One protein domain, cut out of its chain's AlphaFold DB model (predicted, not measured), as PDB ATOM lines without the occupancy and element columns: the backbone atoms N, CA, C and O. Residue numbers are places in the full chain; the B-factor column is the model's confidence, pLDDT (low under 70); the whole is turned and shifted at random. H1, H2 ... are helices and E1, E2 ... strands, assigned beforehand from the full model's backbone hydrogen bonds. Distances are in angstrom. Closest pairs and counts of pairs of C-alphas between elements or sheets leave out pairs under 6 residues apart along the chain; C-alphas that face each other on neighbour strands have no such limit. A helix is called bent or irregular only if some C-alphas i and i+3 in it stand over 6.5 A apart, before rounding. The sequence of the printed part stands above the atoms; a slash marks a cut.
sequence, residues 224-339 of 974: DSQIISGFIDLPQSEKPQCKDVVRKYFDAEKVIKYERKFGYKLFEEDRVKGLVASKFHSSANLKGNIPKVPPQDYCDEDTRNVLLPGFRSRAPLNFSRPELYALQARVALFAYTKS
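Overview. This is residues 224 to 339 of the 974 residues of the protein "LADA_0H18492g1_1" of Lachancea dasiensis (UniProt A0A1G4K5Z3). The longest helix, H5, is covered on one side by the small hairpin E1 E2, chiefly by E2, and is crossed by H1, while H3 and H4 meet at a steep angle as a second pair of helices. The short helix H2 lies near the middle, beside the hairpin, and a long link, residues 284 to 298, leads from H4 back to E1; residues 283 to 289, of which 283 belongs to H4, stand free. The printed part has 116 residues, with five named helices and two named strands in the order H1 H2 H3 H4 E1 E2 H5; the sheet, of order E1 - E2, is antiparallel. The class is mostly helix, with under half of the residues in named elements. The whole is compact, with a radius of gyration of the C-alphas of 13.6 A and spans of 40 by 32 by 26 A.

Arrangement. Strands E1, residues 299 to 301, and E2, residues 311 to 313, form an antiparallel hairpin at 166 degrees; N 300 and O 312, and N 312 and O 300, are each 2.9 A apart, within hydrogen-bond range. The closest C-alphas of E2 and H5, residues 322 to 335, are those of Ser 313 and Ala 332, 5.5 A apart. H1, residues 226 to 233, touches residues 327 to 331 of H5 at a steep tilt of 61 degrees, the same way; the closest C-alphas are those of Ile 227 and Leu 327, 6.4 A apart. H2, residues 242 to 245, has C-alpha 242 at 5.5 A from C-alpha 311 of E2, their closest pair. H3, residues 252 to 262, touches residues 274 to 279 of H4, residues 271 to 283, at a steep tilt of 49 degrees, opposite ways; the closest C-alphas are those of Ala 252 and Leu 275, 5.2 A apart. H3 and H5 are apart. In H3, H4 and H5 every O i to N i+4 pair is within hydrogen-bond range; in H1 2 of 4 are, and H2 is too short for such a pair.

Along the chain. H1 begins at C-alpha 226 (44.429, 60.864, 32.947), is 11.3 A long and is only just irregular, with C-alphas 227 and 230 7.0 A apart. H3 is 15.1 A long and H4 18.2 A, ending at C-alpha 283 (30.361, 35.342, 42.222). H5 is 19.7 A long and ends at C-alpha 335 (51.877, 53.880, 22.591). H2, E1 and E2 are shorter, at 5.3 A, 6.6 A and 6.5 A.

Size, cuts and confidence. The C-alphas farthest apart are those of Ala 284 and Ser 339, 44.4 A. The printed part has no cut. The link from H4 to E1, 15 residues, is long; the others are short. In this predicted model pLDDT is under 70 at residues 268 to 269 and 283 to 292.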
ATOM      1  N   ASP A 224      42.949  64.229  26.793       87.31
ATOM      2  CA  ASP A 224      42.793  63.843  28.196       87.31
ATOM      3  C   ASP A 224      43.081  62.339  28.384       87.31
ATOM      4  O   ASP A 224      42.250  61.467  28.096       87.31
ATOM      5  N   SER A 225      44.298  62.061  28.859       87.25
ATOM      6  CA  SER A 225      44.858  60.729  29.109       87.25
ATOM      7  C   SER A 225      44.996  60.404  30.604       87.25
ATOM      8  O   SER A 225      45.731  59.493  30.981       87.25
ATOM      9  N   GLN A 226      44.270  61.085  31.497       82.69
ATOM     10  CA  GLN A 226      44.429  60.864  32.947       82.69
ATOM     11  C   GLN A 226      44.097  59.448  33.419       82.69
ATOM     12  O   GLN A 226      44.643  58.970  34.418       82.69
ATOM     13  N   ILE A 227      43.238  58.748  32.674       86.19
ATOM     14  CA  ILE A 227      42.880  57.355  32.951       86.19
ATOM     15  C   ILE A 227      44.103  56.421  32.943       86.19
ATOM     16  O   ILE A 227      44.067  55.386  33.607       86.19
ATOM     17  N   ILE A 228      45.189  56.780  32.239       91.56
ATOM     18  CA  ILE A 228      46.421  55.978  32.186       91.56
ATOM     19  C   ILE A 228      47.503  56.445  33.164       91.56
ATOM     20  O   ILE A 228      48.371  55.646  33.517       91.56
ATOM     21  N   SER A 229      47.450  57.688  33.654       90.25
ATOM     22  CA  SER A 229      48.549  58.279  34.430       90.25
ATOM     23  C   SER A 229      48.827  57.523  35.734       90.25
ATOM     24  O   SER A 229      49.973  57.205  36.037       90.25
ATOM     25  N   GLY A 230      47.776  57.143  36.472       89.38
ATOM     26  CA  GLY A 230      47.922  56.347  37.697       89.38
ATOM     27  C   GLY A 230      48.576  54.984  37.455       89.38
ATOM     28  O   GLY A 230      49.362  54.529  38.278       89.38
ATOM     29  N   PHE A 231      48.314  54.344  36.309       92.81
ATOM     30  CA  PHE A 231      48.939  53.065  35.961       92.81
ATOM     31  C   PHE A 231      50.423  53.202  35.612       92.81
ATOM     32  O   PHE A 231      51.202  52.307  35.930       92.81
ATOM     33  N   ILE A 232      50.817  54.301  34.965       92.69
ATOM     34  CA  ILE A 232      52.222  54.582  34.632       92.69
ATOM     35  C   ILE A 232      53.040  54.831  35.909       92.69
ATOM     36  O   ILE A 232      54.164  54.340  36.031       92.69
ATOM     37  N   ASP A 233      52.453  55.531  36.881       90.25
ATOM     38  CA  ASP A 233      53.112  55.873  38.146       90.25
ATOM     39  C   ASP A 233      53.303  54.663  39.080       90.25
ATOM     40  O   ASP A 233      54.151  54.696  39.968       90.25
ATOM     41  N   LEU A 234      52.576  53.557  38.874       90.06
ATOM     42  CA  LEU A 234      52.763  52.352  39.686       90.06
ATOM     43  C   LEU A 234      54.188  51.781  39.564       90.06
ATOM     44  O   LEU A 234      54.791  51.803  38.483       90.06
ATOM     45  N   PRO A 235      54.705  51.147  40.634       89.31
ATOM     46  CA  PRO A 235      55.866  50.274  40.529       89.31
ATOM     47  C   PRO A 235      55.638  49.190  39.470       89.31
ATOM     48  O   PRO A 235      54.546  48.627  39.366       89.31
ATOM     49  N   GLN A 236      56.680  48.852  38.707       88.81
ATOM     50  CA  GLN A 236      56.570  47.968  37.539       88.81
ATOM     51  C   GLN A 236      55.932  46.602  37.853       88.81
ATOM     52  O   GLN A 236      55.155  46.081  37.057       88.81
ATOM     53  N   SER A 237      56.212  46.034  39.029       90.06
ATOM     54  CA  SER A 237      55.667  44.745  39.486       90.06
ATOM     55  C   SER A 237      54.166  44.772  39.803       90.06
ATOM     56  O   SER A 237      53.544  43.720  39.959       90.06
ATOM     57  N   GLU A 238      53.580  45.962  39.918       92.00
ATOM     58  CA  GLU A 238      52.193  46.167  40.322       92.00
ATOM     59  C   GLU A 238      51.285  46.616  39.177       92.00
ATOM     60  O   GLU A 238      50.073  46.739  39.382       92.00
ATOM     61  N   LYS A 239      51.856  46.853  37.992       93.50
ATOM     62  CA  LYS A 239      51.123  47.287  36.806       93.50
ATOM     63  C   LYS A 239      50.216  46.174  36.250       93.50
ATOM     64  O   LYS A 239      50.520  44.986  36.405       93.50
ATOM     65  N   PRO A 240      49.082  46.534  35.619       94.31
ATOM     66  CA  PRO A 240      48.195  45.571  34.973       94.31
ATOM     67  C   PRO A 240      48.870  44.845  33.805       94.31
ATOM     68  O   PRO A 240      49.762  45.379  33.153       94.31
ATOM     69  N   GLN A 241      48.384  43.634  33.528       92.44
ATOM     70  CA  GLN A 241      48.810  42.800  32.398       92.44
ATOM     71  C   GLN A 241      47.760  42.804  31.278       92.44
ATOM     72  O   GLN A 241      46.588  43.103  31.524       92.44
ATOM     73  N   CYS A 242      48.114  42.364  30.070       93.25
ATOM     74  CA  CYS A 242      47.176  42.273  28.942       93.25
ATOM     75  C   CYS A 242      45.924  41.453  29.268       93.25
ATOM     76  O   CYS A 242      44.811  41.821  28.894       93.25
ATOM     77  N   LYS A 243      46.063  40.370  30.040       91.00
ATOM     78  CA  LYS A 243      44.914  39.555  30.479       91.00
ATOM     79  C   LYS A 243      43.896  40.325  31.333       91.00
ATOM     80  O   LYS A 243      42.763  39.871  31.463       91.00
ATOM     81  N   ASP A 244      44.296  41.442  31.939       90.62
ATOM     82  CA  ASP A 244      43.428  42.273  32.775       90.62
ATOM     83  C   ASP A 244      42.583  43.233  31.941       90.62
ATOM     84  O   ASP A 244      41.483  43.593  32.360       90.62
ATOM     85  N   VAL A 245      43.073  43.587  30.751       92.00
ATOM     86  CA  VAL A 245      42.458  44.588  29.880       92.00
ATOM     87  C   VAL A 245      41.829  44.006  28.620       92.00
ATOM     88  O   VAL A 245      40.902  44.606  28.099       92.00
ATOM     89  N   VAL A 246      42.238  42.826  28.142       92.38
ATOM     90  CA  VAL A 246      41.598  42.142  27.001       92.38
ATOM     91  C   VAL A 246      40.374  41.361  27.492       92.38
ATOM     92  O   VAL A 246      40.370  40.130  27.573       92.38
ATOM     93  N   ARG A 247      39.336  42.085  27.927       89.06
ATOM     94  CA  ARG A 247      38.119  41.529  28.542       89.06
ATOM     95  C   ARG A 247      36.912  42.430  28.279       89.06
ATOM     96  O   ARG A 247      37.058  43.568  27.866       89.06
ATOM     97  N   LYS A 248      35.705  41.931  28.578       87.38
ATOM     98  CA  LYS A 248      34.469  42.729  28.483       87.38
ATOM     99  C   LYS A 248      34.391  43.852  29.531       87.38
ATOM    100  O   LYS A 248      33.918  44.936  29.223       87.38
ATOM    101  N   TYR A 249      34.807  43.589  30.767       86.19
ATOM    102  CA  TYR A 249      34.778  44.536  31.888       86.19
ATOM    103  C   TYR A 249      36.038  44.372  32.739       86.19
ATOM    104  O   TYR A 249      36.615  43.279  32.789       86.19
ATOM    105  N   PHE A 250      36.438  45.443  33.426       88.06
ATOM    106  CA  PHE A 250      37.565  45.401  34.354       88.06
ATOM    107  C   PHE A 250      37.200  44.613  35.624       88.06
ATOM    108  O   PHE A 250      36.044  44.575  36.064       88.06
ATOM    109  N   ASP A 251      38.184  43.945  36.222       88.19
ATOM    110  CA  ASP A 251      37.992  43.204  37.469       88.19
ATOM    111  C   ASP A 251      37.712  44.151  38.650       88.19
ATOM    112  O   ASP A 251      38.522  45.026  38.951       88.19
ATOM    113  N   ALA A 252      36.569  43.984  39.323       88.31
ATOM    114  CA  ALA A 252      36.117  44.919  40.353       88.31
ATOM    115  C   ALA A 252      37.055  44.992  41.572       88.31
ATOM    116  O   ALA A 252      37.221  46.068  42.148       88.31
ATOM    117  N   GLU A 253      37.688  43.882  41.966       89.31
ATOM    118  CA  GLU A 253      38.636  43.879  43.087       89.31
ATOM    119  C   GLU A 253      39.925  44.607  42.706       89.31
ATOM    120  O   GLU A 253      40.459  45.384  43.504       89.31
ATOM    121  N   LYS A 254      40.390  44.426  41.463       91.56
ATOM    122  CA  LYS A 254      41.528  45.183  40.932       91.56
ATOM    123  C   LYS A 254      41.235  46.673  40.821       91.56
ATOM    124  O   LYS A 254      42.102  47.450  41.199       91.56
ATOM    125  N   VAL A 255      40.037  47.074  40.377       90.06
ATOM    126  CA  VAL A 255      39.639  48.495  40.359       90.06
ATOM    127  C   VAL A 255      39.800  49.101  41.748       90.06
ATOM    128  O   VAL A 255      40.558  50.050  41.907       90.06
ATOM    129  N   ILE A 256      39.187  48.500  42.772       88.44
ATOM    130  CA  ILE A 256      39.266  49.008  44.151       88.44
ATOM    131  C   ILE A 256      40.719  49.034  44.652       88.44
ATOM    132  O   ILE A 256      41.119  49.964  45.354       88.44
ATOM    133  N   LYS A 257      41.529  48.026  44.299       91.62
ATOM    134  CA  LYS A 257      42.959  47.991  44.638       91.62
ATOM    135  C   LYS A 257      43.717  49.161  44.007       91.62
ATOM    136  O   LYS A 257      44.526  49.773  44.699       91.62
ATOM    137  N   TYR A 258      43.478  49.454  42.731       90.75
ATOM    138  CA  TYR A 258      44.119  50.567  42.035       90.75
ATOM    139  C   TYR A 258      43.649  51.914  42.580       90.75
ATOM    140  O   TYR A 258      44.487  52.736  42.921       90.75
ATOM    141  N   GLU A 259      42.348  52.105  42.798       86.19
ATOM    142  CA  GLU A 259      41.793  53.341  43.374       86.19
ATOM    143  C   GLU A 259      42.402  53.679  44.741       86.19
ATOM    144  O   GLU A 259      42.739  54.830  45.004       86.19
ATOM    145  N   ARG A 260      42.620  52.674  45.603       85.75
ATOM    146  CA  ARG A 260      43.299  52.870  46.898       85.75
ATOM    147  C   ARG A 260      44.739  53.360  46.758       85.75
ATOM    148  O   ARG A 260      45.217  54.045  47.651       85.75
ATOM    149  N   LYS A 261      45.424  52.978  45.680       86.38
ATOM    150  CA  LYS A 261      46.800  53.407  45.397       86.38
ATOM    151  C   LYS A 261      46.844  54.763  44.710       86.38
ATOM    152  O   LYS A 261      47.708  55.569  45.016       86.38
ATOM    153  N   PHE A 262      45.915  54.995  43.790       84.19
ATOM    154  CA  PHE A 262      45.812  56.228  43.020       84.19
ATOM    155  C   PHE A 262      45.308  57.390  43.873       84.19
ATOM    156  O   PHE A 262      45.657  58.534  43.618       84.19
ATOM    157  N   GLY A 263      44.471  57.101  44.875       75.88
ATOM    158  CA  GLY A 263      43.812  58.128  45.676       75.88
ATOM    159  C   GLY A 263      42.575  58.737  45.010       75.88
ATOM    160  O   GLY A 263      41.977  59.654  45.563       75.88
ATOM    161  N   TYR A 264      42.157  58.221  43.851       76.81
ATOM    162  CA  TYR A 264      40.984  58.678  43.104       76.81
ATOM    163  C   TYR A 264      40.228  57.507  42.463       76.81
ATOM    164  O   TYR A 264      40.757  56.401  42.326       76.81
ATOM    165  N   LYS A 265      38.960  57.743  42.095       80.38
ATOM    166  CA  LYS A 265      38.101  56.736  41.450       80.38
ATOM    167  C   LYS A 265      38.542  56.494  40.006       80.38
ATOM    168  O   LYS A 265      38.803  57.440  39.272       80.38
ATOM    169  N   LEU A 266      38.578  55.230  39.596       82.44
ATOM    170  CA  LEU A 266      38.870  54.828  38.225       82.44
ATOM    171  C   LEU A 266      37.551  54.634  37.471       82.44
ATOM    172  O   LEU A 266      36.623  54.021  38.004       82.44
ATOM    173  N   PHE A 267      37.528  55.094  36.218       83.19
ATOM    174  CA  PHE A 267      36.357  55.147  35.337       83.19
ATOM    175  C   PHE A 267      35.291  56.132  35.823       83.19
ATOM    176  O   PHE A 267      34.734  56.000  36.909       83.19
ATOM    177  N   GLU A 268      34.989  57.121  34.993       68.31
ATOM    178  CA  GLU A 268      34.045  58.187  35.340       68.31
ATOM    179  C   GLU A 268      32.620  57.812  34.942       68.31
ATOM    180  O   GLU A 268      31.682  57.964  35.722       68.31
ATOM    181  N   GLU A 269      32.475  57.233  33.754       68.94
ATOM    182  CA  GLU A 269      31.182  56.908  33.173       68.94
ATOM    183  C   GLU A 269      30.853  55.421  33.293       68.94
ATOM    184  O   GLU A 269      31.716  54.548  33.193       68.94
ATOM    185  N   ASP A 270      29.574  55.136  33.551       70.50
ATOM    186  CA  ASP A 270      28.982  53.793  33.636       70.50
ATOM    187  C   ASP A 270      29.690  52.786  34.580       70.50
ATOM    188  O   ASP A 270      29.438  51.568  34.569       70.50
ATOM    189  N   ARG A 271      30.529  53.318  35.479       78.44
ATOM    190  CA  ARG A 271      31.342  52.590  36.462       78.44
ATOM    191  C   ARG A 271      30.521  51.594  37.271       78.44
ATOM    192  O   ARG A 271      30.908  50.436  37.417       78.44
ATOM    193  N   VAL A 272      29.371  52.024  37.799       81.06
ATOM    194  CA  VAL A 272      28.528  51.199  38.685       81.06
ATOM    195  C   VAL A 272      28.086  49.923  37.980       81.06
ATOM    196  O   VAL A 272      28.227  48.824  38.519       81.06
ATOM    197  N   LYS A 273      27.596  50.044  36.746       80.69
ATOM    198  CA  LYS A 273      27.157  48.893  35.961       80.69
ATOM    199  C   LYS A 273      28.349  47.994  35.626       80.69
ATOM    200  O   LYS A 273      28.174  46.777  35.587       80.69
ATOM    201  N   GLY A 274      29.539  48.553  35.377       77.69
ATOM    202  CA  GLY A 274      30.788  47.804  35.157       77.69
ATOM    203  C   GLY A 274      31.155  46.931  36.357       77.69
ATOM    204  O   GLY A 274      31.264  45.706  36.250       77.69
ATOM    205  N   LEU A 275      31.225  47.553  37.535       83.50
ATOM    206  CA  LEU A 275      31.552  46.891  38.799       83.50
ATOM    207  C   LEU A 275      30.527  45.824  39.194       83.50
ATOM    208  O   LEU A 275      30.906  44.724  39.602       83.50
ATOM    209  N   VAL A 276      29.231  46.115  39.046       83.81
ATOM    210  CA  VAL A 276      28.159  45.159  39.360       83.81
ATOM    211  C   VAL A 276      28.217  43.951  38.428       83.81
ATOM    212  O   VAL A 276      28.145  42.819  38.909       83.81
ATOM    213  N   ALA A 277      28.391  44.161  37.118       78.00
ATOM    214  CA  ALA A 277      28.515  43.065  36.158       78.00
ATOM    215  C   ALA A 277      29.736  42.183  36.470       78.00
ATOM    216  O   ALA A 277      29.618  40.956  36.524       78.00
ATOM    217  N   SER A 278      30.878  42.810  36.756       79.94
ATOM    218  CA  SER A 278      32.128  42.141  37.124       79.94
ATOM    219  C   SER A 278      31.985  41.289  38.393       79.94
ATOM    220  O   SER A 278      32.322  40.098  38.404       79.94
ATOM    221  N   LYS A 279      31.371  41.845  39.447       80.69
ATOM    222  CA  LYS A 279      31.117  41.135  40.712       80.69
ATOM    223  C   LYS A 279      30.089  40.011  40.568       80.69
ATOM    224  O   LYS A 279      30.241  38.945  41.161       80.69
ATOM    225  N   PHE A 280      29.041  40.226  39.776       79.94
ATOM    226  CA  PHE A 280      28.013  39.213  39.543       79.94
ATOM    227  C   PHE A 280      28.584  37.992  38.811       79.94
ATOM    228  O   PHE A 280      28.344  36.860  39.227       79.94
ATOM    229  N   HIS A 281      29.380  38.203  37.760       73.00
ATOM    230  CA  HIS A 281      29.979  37.106  36.997       73.00
ATOM    231  C   HIS A 281      31.040  36.324  37.775       73.00
ATOM    232  O   HIS A 281      31.071  35.098  37.670       73.00
ATOM    233  N   SER A 282      31.874  37.004  38.568       71.19
ATOM    234  CA  SER A 282      32.849  36.339  39.446       71.19
ATOM    235  C   SER A 282      32.170  35.519  40.548       71.19
ATOM    236  O   SER A 282      32.601  34.406  40.831       71.19
ATOM    237  N   SER A 283      31.064  36.015  41.117       67.56
ATOM    238  CA  SER A 283      30.361  35.342  42.222       67.56
ATOM    239  C   SER A 283      29.443  34.199  41.775       67.56
ATOM    240  O   SER A 283      29.211  33.259  42.530       67.56
ATOM    241  N   ALA A 284      28.868  34.273  40.571       61.66
ATOM    242  CA  ALA A 284      27.801  33.360  40.167       61.66
ATOM    243  C   ALA A 284      28.278  32.065  39.482       61.66
ATOM    244  O   ALA A 284      27.431  31.255  39.108       61.66
ATOM    245  N   ASN A 285      29.584  31.869  39.238       56.22
ATOM    246  CA  ASN A 285      30.117  30.813  38.346       56.22
ATOM    247  C   ASN A 285      29.414  30.743  36.969       56.22
ATOM    248  O   ASN A 285      29.565  29.781  36.211       56.22
ATOM    249  N   LEU A 286      28.653  31.784  36.618       54.31
ATOM    250  CA  LEU A 286      27.983  31.939  35.344       54.31
ATOM    251  C   LEU A 286      29.060  32.358  34.353       54.31
ATOM    252  O   LEU A 286      29.349  33.547  34.187       54.31
ATOM    253  N   LYS A 287      29.653  31.352  33.701       49.88
ATOM    254  CA  LYS A 287      30.378  31.506  32.439       49.88
ATOM    255  C   LYS A 287      29.397  32.105  31.431       49.88
ATOM    256  O   LYS A 287      28.748  31.382  30.683       49.88
ATOM    257  N   GLY A 288      29.221  33.425  31.458       52.72
ATOM    258  CA  GLY A 288      28.572  34.122  30.359       52.72
ATOM    259  C   GLY A 288      29.323  33.807  29.066       52.72
ATOM    260  O   GLY A 288      30.489  33.407  29.113       52.72
ATOM    261  N   ASN A 289      28.676  34.012  27.918       52.38
ATOM    262  CA  ASN A 289      29.328  34.004  26.605       52.38
ATOM    263  C   ASN A 289      30.293  35.201  26.484       52.38
ATOM    264  O   ASN A 289      30.091  36.101  25.676       52.38
ATOM    265  N   ILE A 290      31.307  35.265  27.343       57.44
ATOM    266  CA  ILE A 290      32.415  36.205  27.233       57.44
ATOM    267  C   ILE A 290      33.370  35.567  26.226       57.44
ATOM    268  O   ILE A 290      33.813  34.439  26.476       57.44
ATOM    269  N   PRO A 291      33.668  36.230  25.097       59.72
ATOM    270  CA  PRO A 291      34.622  35.712  24.130       59.72
ATOM    271  C   PRO A 291      35.929  35.358  24.842       59.72
ATOM    272  O   PRO A 291      36.551  36.211  25.475       59.72
ATOM    273  N   LYS A 292      36.337  34.085  24.784       66.06
ATOM    274  CA  LYS A 292      37.688  33.686  25.186       66.06
ATOM    275  C   LYS A 292      38.622  34.038  24.042       66.06
ATOM    276  O   LYS A 292      38.925  33.194  23.206       66.06
ATOM    277  N   VAL A 293      39.005  35.303  23.991       80.81
ATOM    278  CA  VAL A 293      40.006  35.794  23.051       80.81
ATOM    279  C   VAL A 293      41.405  35.626  23.654       80.81
ATOM    280  O   VAL A 293      41.580  35.907  24.845       80.81
ATOM    281  N   PRO A 294      42.395  35.143  22.893       86.25
ATOM    282  CA  PRO A 294      43.778  35.117  23.352       86.25
ATOM    283  C   PRO A 294      44.320  36.555  23.500       86.25
ATOM    284  O   PRO A 294      44.304  37.303  22.524       86.25
ATOM    285  N   PRO A 295      44.789  36.988  24.690       87.81
ATOM    286  CA  PRO A 295      45.236  38.370  24.898       87.81
ATOM    287  C   PRO A 295      46.351  38.831  23.951       87.81
ATOM    288  O   PRO A 295      46.349  39.987  23.536       87.81
ATOM    289  N   GLN A 296      47.253  37.923  23.569       89.25
ATOM    290  CA  GLN A 296      48.395  38.199  22.690       89.25
ATOM    291  C   GLN A 296      48.014  38.648  21.267       89.25
ATOM    292  O   GLN A 296      48.836  39.229  20.555       89.25
ATOM    293  N   ASP A 297      46.771  38.400  20.848       90.56
ATOM    294  CA  ASP A 297      46.286  38.806  19.527       90.56
ATOM    295  C   ASP A 297      45.963  40.312  19.491       90.56
ATOM    296  O   ASP A 297      45.985  40.935  18.429       90.56
ATOM    297  N   TYR A 298      45.716  40.917  20.660       91.69
ATOM    298  CA  TYR A 298      45.178  42.275  20.797       91.69
ATOM    299  C   TYR A 298      46.066  43.220  21.612       91.69
ATOM    300  O   TYR A 298      45.928  44.441  21.506       91.69
ATOM    301  N   CYS A 299      46.946  42.676  22.446       93.94
ATOM    302  CA  CYS A 299      47.725  43.436  23.409       93.94
ATOM    303  C   CYS A 299      49.124  42.841  23.568       93.94
ATOM    304  O   CYS A 299      49.282  41.620  23.615       93.94
ATOM    305  N   ASP A 300      50.118  43.717  23.693       93.31
ATOM    306  CA  ASP A 300      51.500  43.349  23.988       93.31
ATOM    307  C   ASP A 300      51.816  43.647  25.463       93.31
ATOM    308  O   ASP A 300      51.604  44.765  25.941       93.31
ATOM    309  N   GLU A 301      52.313  42.643  26.193       90.19
ATOM    310  CA  GLU A 301      52.735  42.803  27.593       90.19
ATOM    311  C   GLU A 301      53.961  43.722  27.664       90.19
ATOM    312  O   GLU A 301      54.919  43.538  26.905       90.19
ATOM    313  N   ASP A 302      53.961  44.678  28.596       84.50
ATOM    314  CA  ASP A 302      55.107  45.557  28.827       84.50
ATOM    315  C   ASP A 302      55.632  45.411  30.253       84.50
ATOM    316  O   ASP A 302      55.182  46.054  31.201       84.50
ATOM    317  N   THR A 303      56.604  44.518  30.408       81.88
ATOM    318  CA  THR A 303      57.163  44.161  31.713       81.88
ATOM    319  C   THR A 303      58.403  44.962  32.094       81.88
ATOM    320  O   THR A 303      58.874  44.804  33.219       81.88
ATOM    321  N   ARG A 304      58.927  45.810  31.200       82.62
ATOM    322  CA  ARG A 304      60.215  46.497  31.401       82.62
ATOM    323  C   ARG A 304      60.120  48.017  31.363       82.62
ATOM    324  O   ARG A 304      60.939  48.664  31.991       82.62
ATOM    325  N   ASN A 305      59.164  48.608  30.653       88.94
ATOM    326  CA  ASN A 305      59.135  50.058  30.519       88.94
ATOM    327  C   ASN A 305      58.363  50.723  31.668       88.94
ATOM    328  O   ASN A 305      57.127  50.681  31.717       88.94
ATOM    329  N   VAL A 306      59.081  51.392  32.579       88.56
ATOM    330  CA  VAL A 306      58.452  52.064  33.730       88.56
ATOM    331  C   VAL A 306      57.616  53.283  33.331       88.56
ATOM    332  O   VAL A 306      56.790  53.724  34.127       88.56
ATOM    333  N   LEU A 307      57.772  53.780  32.102       91.12
ATOM    334  CA  LEU A 307      57.050  54.934  31.557       91.12
ATOM    335  C   LEU A 307      55.744  54.557  30.843       91.12
ATOM    336  O   LEU A 307      55.022  55.431  30.372       91.12
ATOM    337  N   LEU A 308      55.423  53.263  30.765       92.25
ATOM    338  CA  LEU A 308      54.206  52.742  30.139       92.25
ATOM    339  C   LEU A 308      53.297  52.062  31.181       92.25
ATOM    340  O   LEU A 308      53.773  51.662  32.242       92.25
ATOM    341  N   PRO A 309      51.986  51.896  30.929       93.50
ATOM    342  CA  PRO A 309      51.031  51.428  31.943       93.50
ATOM    343  C   PRO A 309      51.103  49.918  32.264       93.50
ATOM    344  O   PRO A 309      50.249  49.415  32.990       93.50
ATOM    345  N   GLY A 310      52.099  49.187  31.747       92.69
ATOM    346  CA  GLY A 310      52.305  47.739  31.952       92.69
ATOM    347  C   GLY A 310      51.731  46.846  30.850       92.69
ATOM    348  O   GLY A 310      52.055  45.664  30.750       92.69
ATOM    349  N   PHE A 311      50.914  47.423  29.976       93.44
ATOM    350  CA  PHE A 311      50.340  46.767  28.811       93.44
ATOM    351  C   PHE A 311      50.254  47.761  27.658       93.44
ATOM    352  O   PHE A 311      50.197  48.974  27.875       93.44
ATOM    353  N   ARG A 312      50.190  47.252  26.429       91.94
ATOM    354  CA  ARG A 312      49.988  48.071  25.235       91.94
ATOM    355  C   ARG A 312      48.874  47.463  24.391       91.94
ATOM    356  O   ARG A 312      49.068  46.453  23.720       91.94
ATOM    357  N   SER A 313      47.688  48.069  24.443       92.06
ATOM    358  CA  SER A 313      46.555  47.665  23.598       92.06
ATOM    359  C   SER A 313      46.769  48.179  22.180       92.06
ATOM    360  O   SER A 313      46.944  49.381  22.007       92.06
ATOM    361  N   ARG A 314      46.736  47.302  21.170       91.38
ATOM    362  CA  ARG A 314      46.974  47.700  19.767       91.38
ATOM    363  C   ARG A 314      45.829  48.531  19.185       91.38
ATOM    364  O   ARG A 314      46.047  49.380  18.332       91.38
ATOM    365  N   ALA A 315      44.611  48.268  19.648       91.31
ATOM    366  CA  ALA A 315      43.390  48.995  19.316       91.31
ATOM    367  C   ALA A 315      42.365  48.803  20.448       91.31
ATOM    368  O   ALA A 315      42.503  47.854  21.236       91.31
ATOM    369  N   PRO A 316      41.343  49.665  20.559       92.25
ATOM    370  CA  PRO A 316      40.214  49.395  21.436       92.25
ATOM    371  C   PRO A 316      39.338  48.261  20.885       92.25
ATOM    372  O   PRO A 316      39.264  48.025  19.677       92.25
ATOM    373  N   LEU A 317      38.693  47.511  21.780       91.88
ATOM    374  CA  LEU A 317      38.029  46.252  21.436       91.88
ATOM    375  C   LEU A 317      36.513  46.387  21.564       91.88
ATOM    376  O   LEU A 317      36.003  46.633  22.650       91.88
ATOM    377  N   ASN A 318      35.770  46.137  20.483       90.00
ATOM    378  CA  ASN A 318      34.306  46.305  20.461       90.00
ATOM    379  C   ASN A 318      33.564  45.457  21.512       90.00
ATOM    380  O   ASN A 318      32.511  45.844  22.002       90.00
ATOM    381  N   PHE A 319      34.110  44.303  21.909       90.12
ATOM    382  CA  PHE A 319      33.501  43.484  22.962       90.12
ATOM    383  C   PHE A 319      33.780  44.001  24.388       90.12
ATOM    384  O   PHE A 319      33.222  43.447  25.340       90.12
ATOM    385  N   SER A 320      34.626  45.023  24.550       89.75
ATOM    386  CA  SER A 320      34.806  45.770  25.796       89.75
ATOM    387  C   SER A 320      33.635  46.716  26.020       89.75
ATOM    388  O   SER A 320      33.023  47.220  25.079       89.75
ATOM    389  N   ARG A 321      33.334  46.979  27.287       88.81
ATOM    390  CA  ARG A 321      32.437  48.060  27.697       88.81
ATOM    391  C   ARG A 321      33.118  49.431  27.634       88.81
ATOM    392  O   ARG A 321      34.351  49.454  27.639       88.81
ATOM    393  N   PRO A 322      32.355  50.545  27.616       87.56
ATOM    394  CA  PRO A 322      32.903  51.885  27.402       87.56
ATOM    395  C   PRO A 322      34.074  52.237  28.318       87.56
ATOM    396  O   PRO A 322      35.084  52.739  27.838       87.56
ATOM    397  N   GLU A 323      34.002  51.887  29.603       86.38
ATOM    398  CA  GLU A 323      35.042  52.218  30.577       86.38
ATOM    399  C   GLU A 323      36.407  51.586  30.246       86.38
ATOM    400  O   GLU A 323      37.457  52.222  30.351       86.38
ATOM    401  N   LEU A 324      36.395  50.329  29.798       90.50
ATOM    402  CA  LEU A 324      37.600  49.588  29.433       90.50
ATOM    403  C   LEU A 324      38.020  49.885  27.991       90.50
ATOM    404  O   LEU A 324      39.212  49.925  27.697       90.50
ATOM    405  N   TYR A 325      37.053  50.139  27.112       92.44
ATOM    406  CA  TYR A 325      37.298  50.611  25.756       92.44
ATOM    407  C   TYR A 325      38.076  51.931  25.774       92.44
ATOM    408  O   TYR A 325      39.100  52.037  25.109       92.44
ATOM    409  N   ALA A 326      37.654  52.894  26.598       91.19
ATOM    410  CA  ALA A 326      38.327  54.180  26.766       91.19
ATOM    411  C   ALA A 326      39.774  54.011  27.256       91.19
ATOM    412  O   ALA A 326      40.691  54.629  26.716       91.19
ATOM    413  N   LEU A 327      40.005  53.122  28.230       93.12
ATOM    414  CA  LEU A 327      41.355  52.792  28.696       93.12
ATOM    415  C   LEU A 327      42.215  52.202  27.565       93.12
ATOM    416  O   LEU A 327      43.349  52.632  27.368       93.12
ATOM    417  N   GLN A 328      41.680  51.244  26.800       94.50
ATOM    418  CA  GLN A 328      42.370  50.651  25.648       94.50
ATOM    419  C   GLN A 328      42.681  51.699  24.570       94.50
ATOM    420  O   GLN A 328      43.788  51.704  24.035       94.50
ATOM    421  N   ALA A 329      41.734  52.596  24.282       94.31
ATOM    422  CA  ALA A 329      41.876  53.665  23.299       94.31
ATOM    423  C   ALA A 329      42.976  54.660  23.699       94.31
ATOM    424  O   ALA A 329      43.857  54.956  22.897       94.31
ATOM    425  N   ARG A 330      43.000  55.116  24.962       93.75
ATOM    426  CA  ARG A 330      44.042  56.033  25.462       93.75
ATOM    427  C   ARG A 330      45.431  55.399  25.483       93.75
ATOM    428  O   ARG A 330      46.399  56.058  25.121       93.75
ATOM    429  N   VAL A 331      45.541  54.112  25.821       95.06
ATOM    430  CA  VAL A 331      46.824  53.394  25.711       95.06
ATOM    431  C   VAL A 331      47.263  53.235  24.256       95.06
ATOM    432  O   VAL A 331      48.448  53.399  23.968       95.06
ATOM    433  N   ALA A 332      46.336  52.958  23.334       95.44
ATOM    434  CA  ALA A 332      46.652  52.884  21.910       95.44
ATOM    435  C   ALA A 332      47.167  54.235  21.386       95.44
ATOM    436  O   ALA A 332      48.229  54.267  20.767       95.44
ATOM    437  N   LEU A 333      46.493  55.343  21.719       95.06
ATOM    438  CA  LEU A 333      46.933  56.701  21.375       95.06
ATOM    439  C   LEU A 333      48.327  57.019  21.926       95.06
ATOM    440  O   LEU A 333      49.168  57.568  21.220       95.06
ATOM    441  N   PHE A 334      48.585  56.632  23.175       93.88
ATOM    442  CA  PHE A 334      49.853  56.894  23.848       93.88
ATOM    443  C   PHE A 334      51.035  56.091  23.285       93.88
ATOM    444  O   PHE A 334      52.155  56.601  23.258       93.88
ATOM    445  N   ALA A 335      50.804  54.842  22.857       92.06
ATOM    446  CA  ALA A 335      51.877  53.880  22.591       92.06
ATOM    447  C   ALA A 335      51.960  53.338  21.149       92.06
ATOM    448  O   ALA A 335      53.024  52.848  20.776       92.06
ATOM    449  N   TYR A 336      50.890  53.402  20.345       92.31
ATOM    450  CA  TYR A 336      50.854  52.849  18.978       92.31
ATOM    451  C   TYR A 336      50.377  53.822  17.907       92.31
ATOM    452  O   TYR A 336      50.800  53.711  16.757       92.31
ATOM    453  N   THR A 337      49.450  54.723  18.229       94.25
ATOM    454  CA  THR A 337      48.871  55.594  17.211       94.25
ATOM    455  C   THR A 337      49.934  56.545  16.691       94.25
ATOM    456  O   THR A 337      50.565  57.284  17.447       94.25
ATOM    457  N   LYS A 338      50.109  56.522  15.371       94.81
ATOM    458  CA  LYS A 338      51.043  57.387  14.660       94.81
ATOM    459  C   LYS A 338      50.741  58.854  14.950       94.81
ATOM    460  O   LYS A 338      49.588  59.256  15.125       94.81
ATOM    461  N   SER A 339      51.799  59.649  14.975       96.25
ATOM    462  CA  SER A 339      51.698  61.094  15.124       96.25
ATOM    463  C   SER A 339      51.098  61.716  13.854       96.25
ATOM    464  O   SER A 339      51.386  61.224  12.747       96.25
TER     465      SER A 339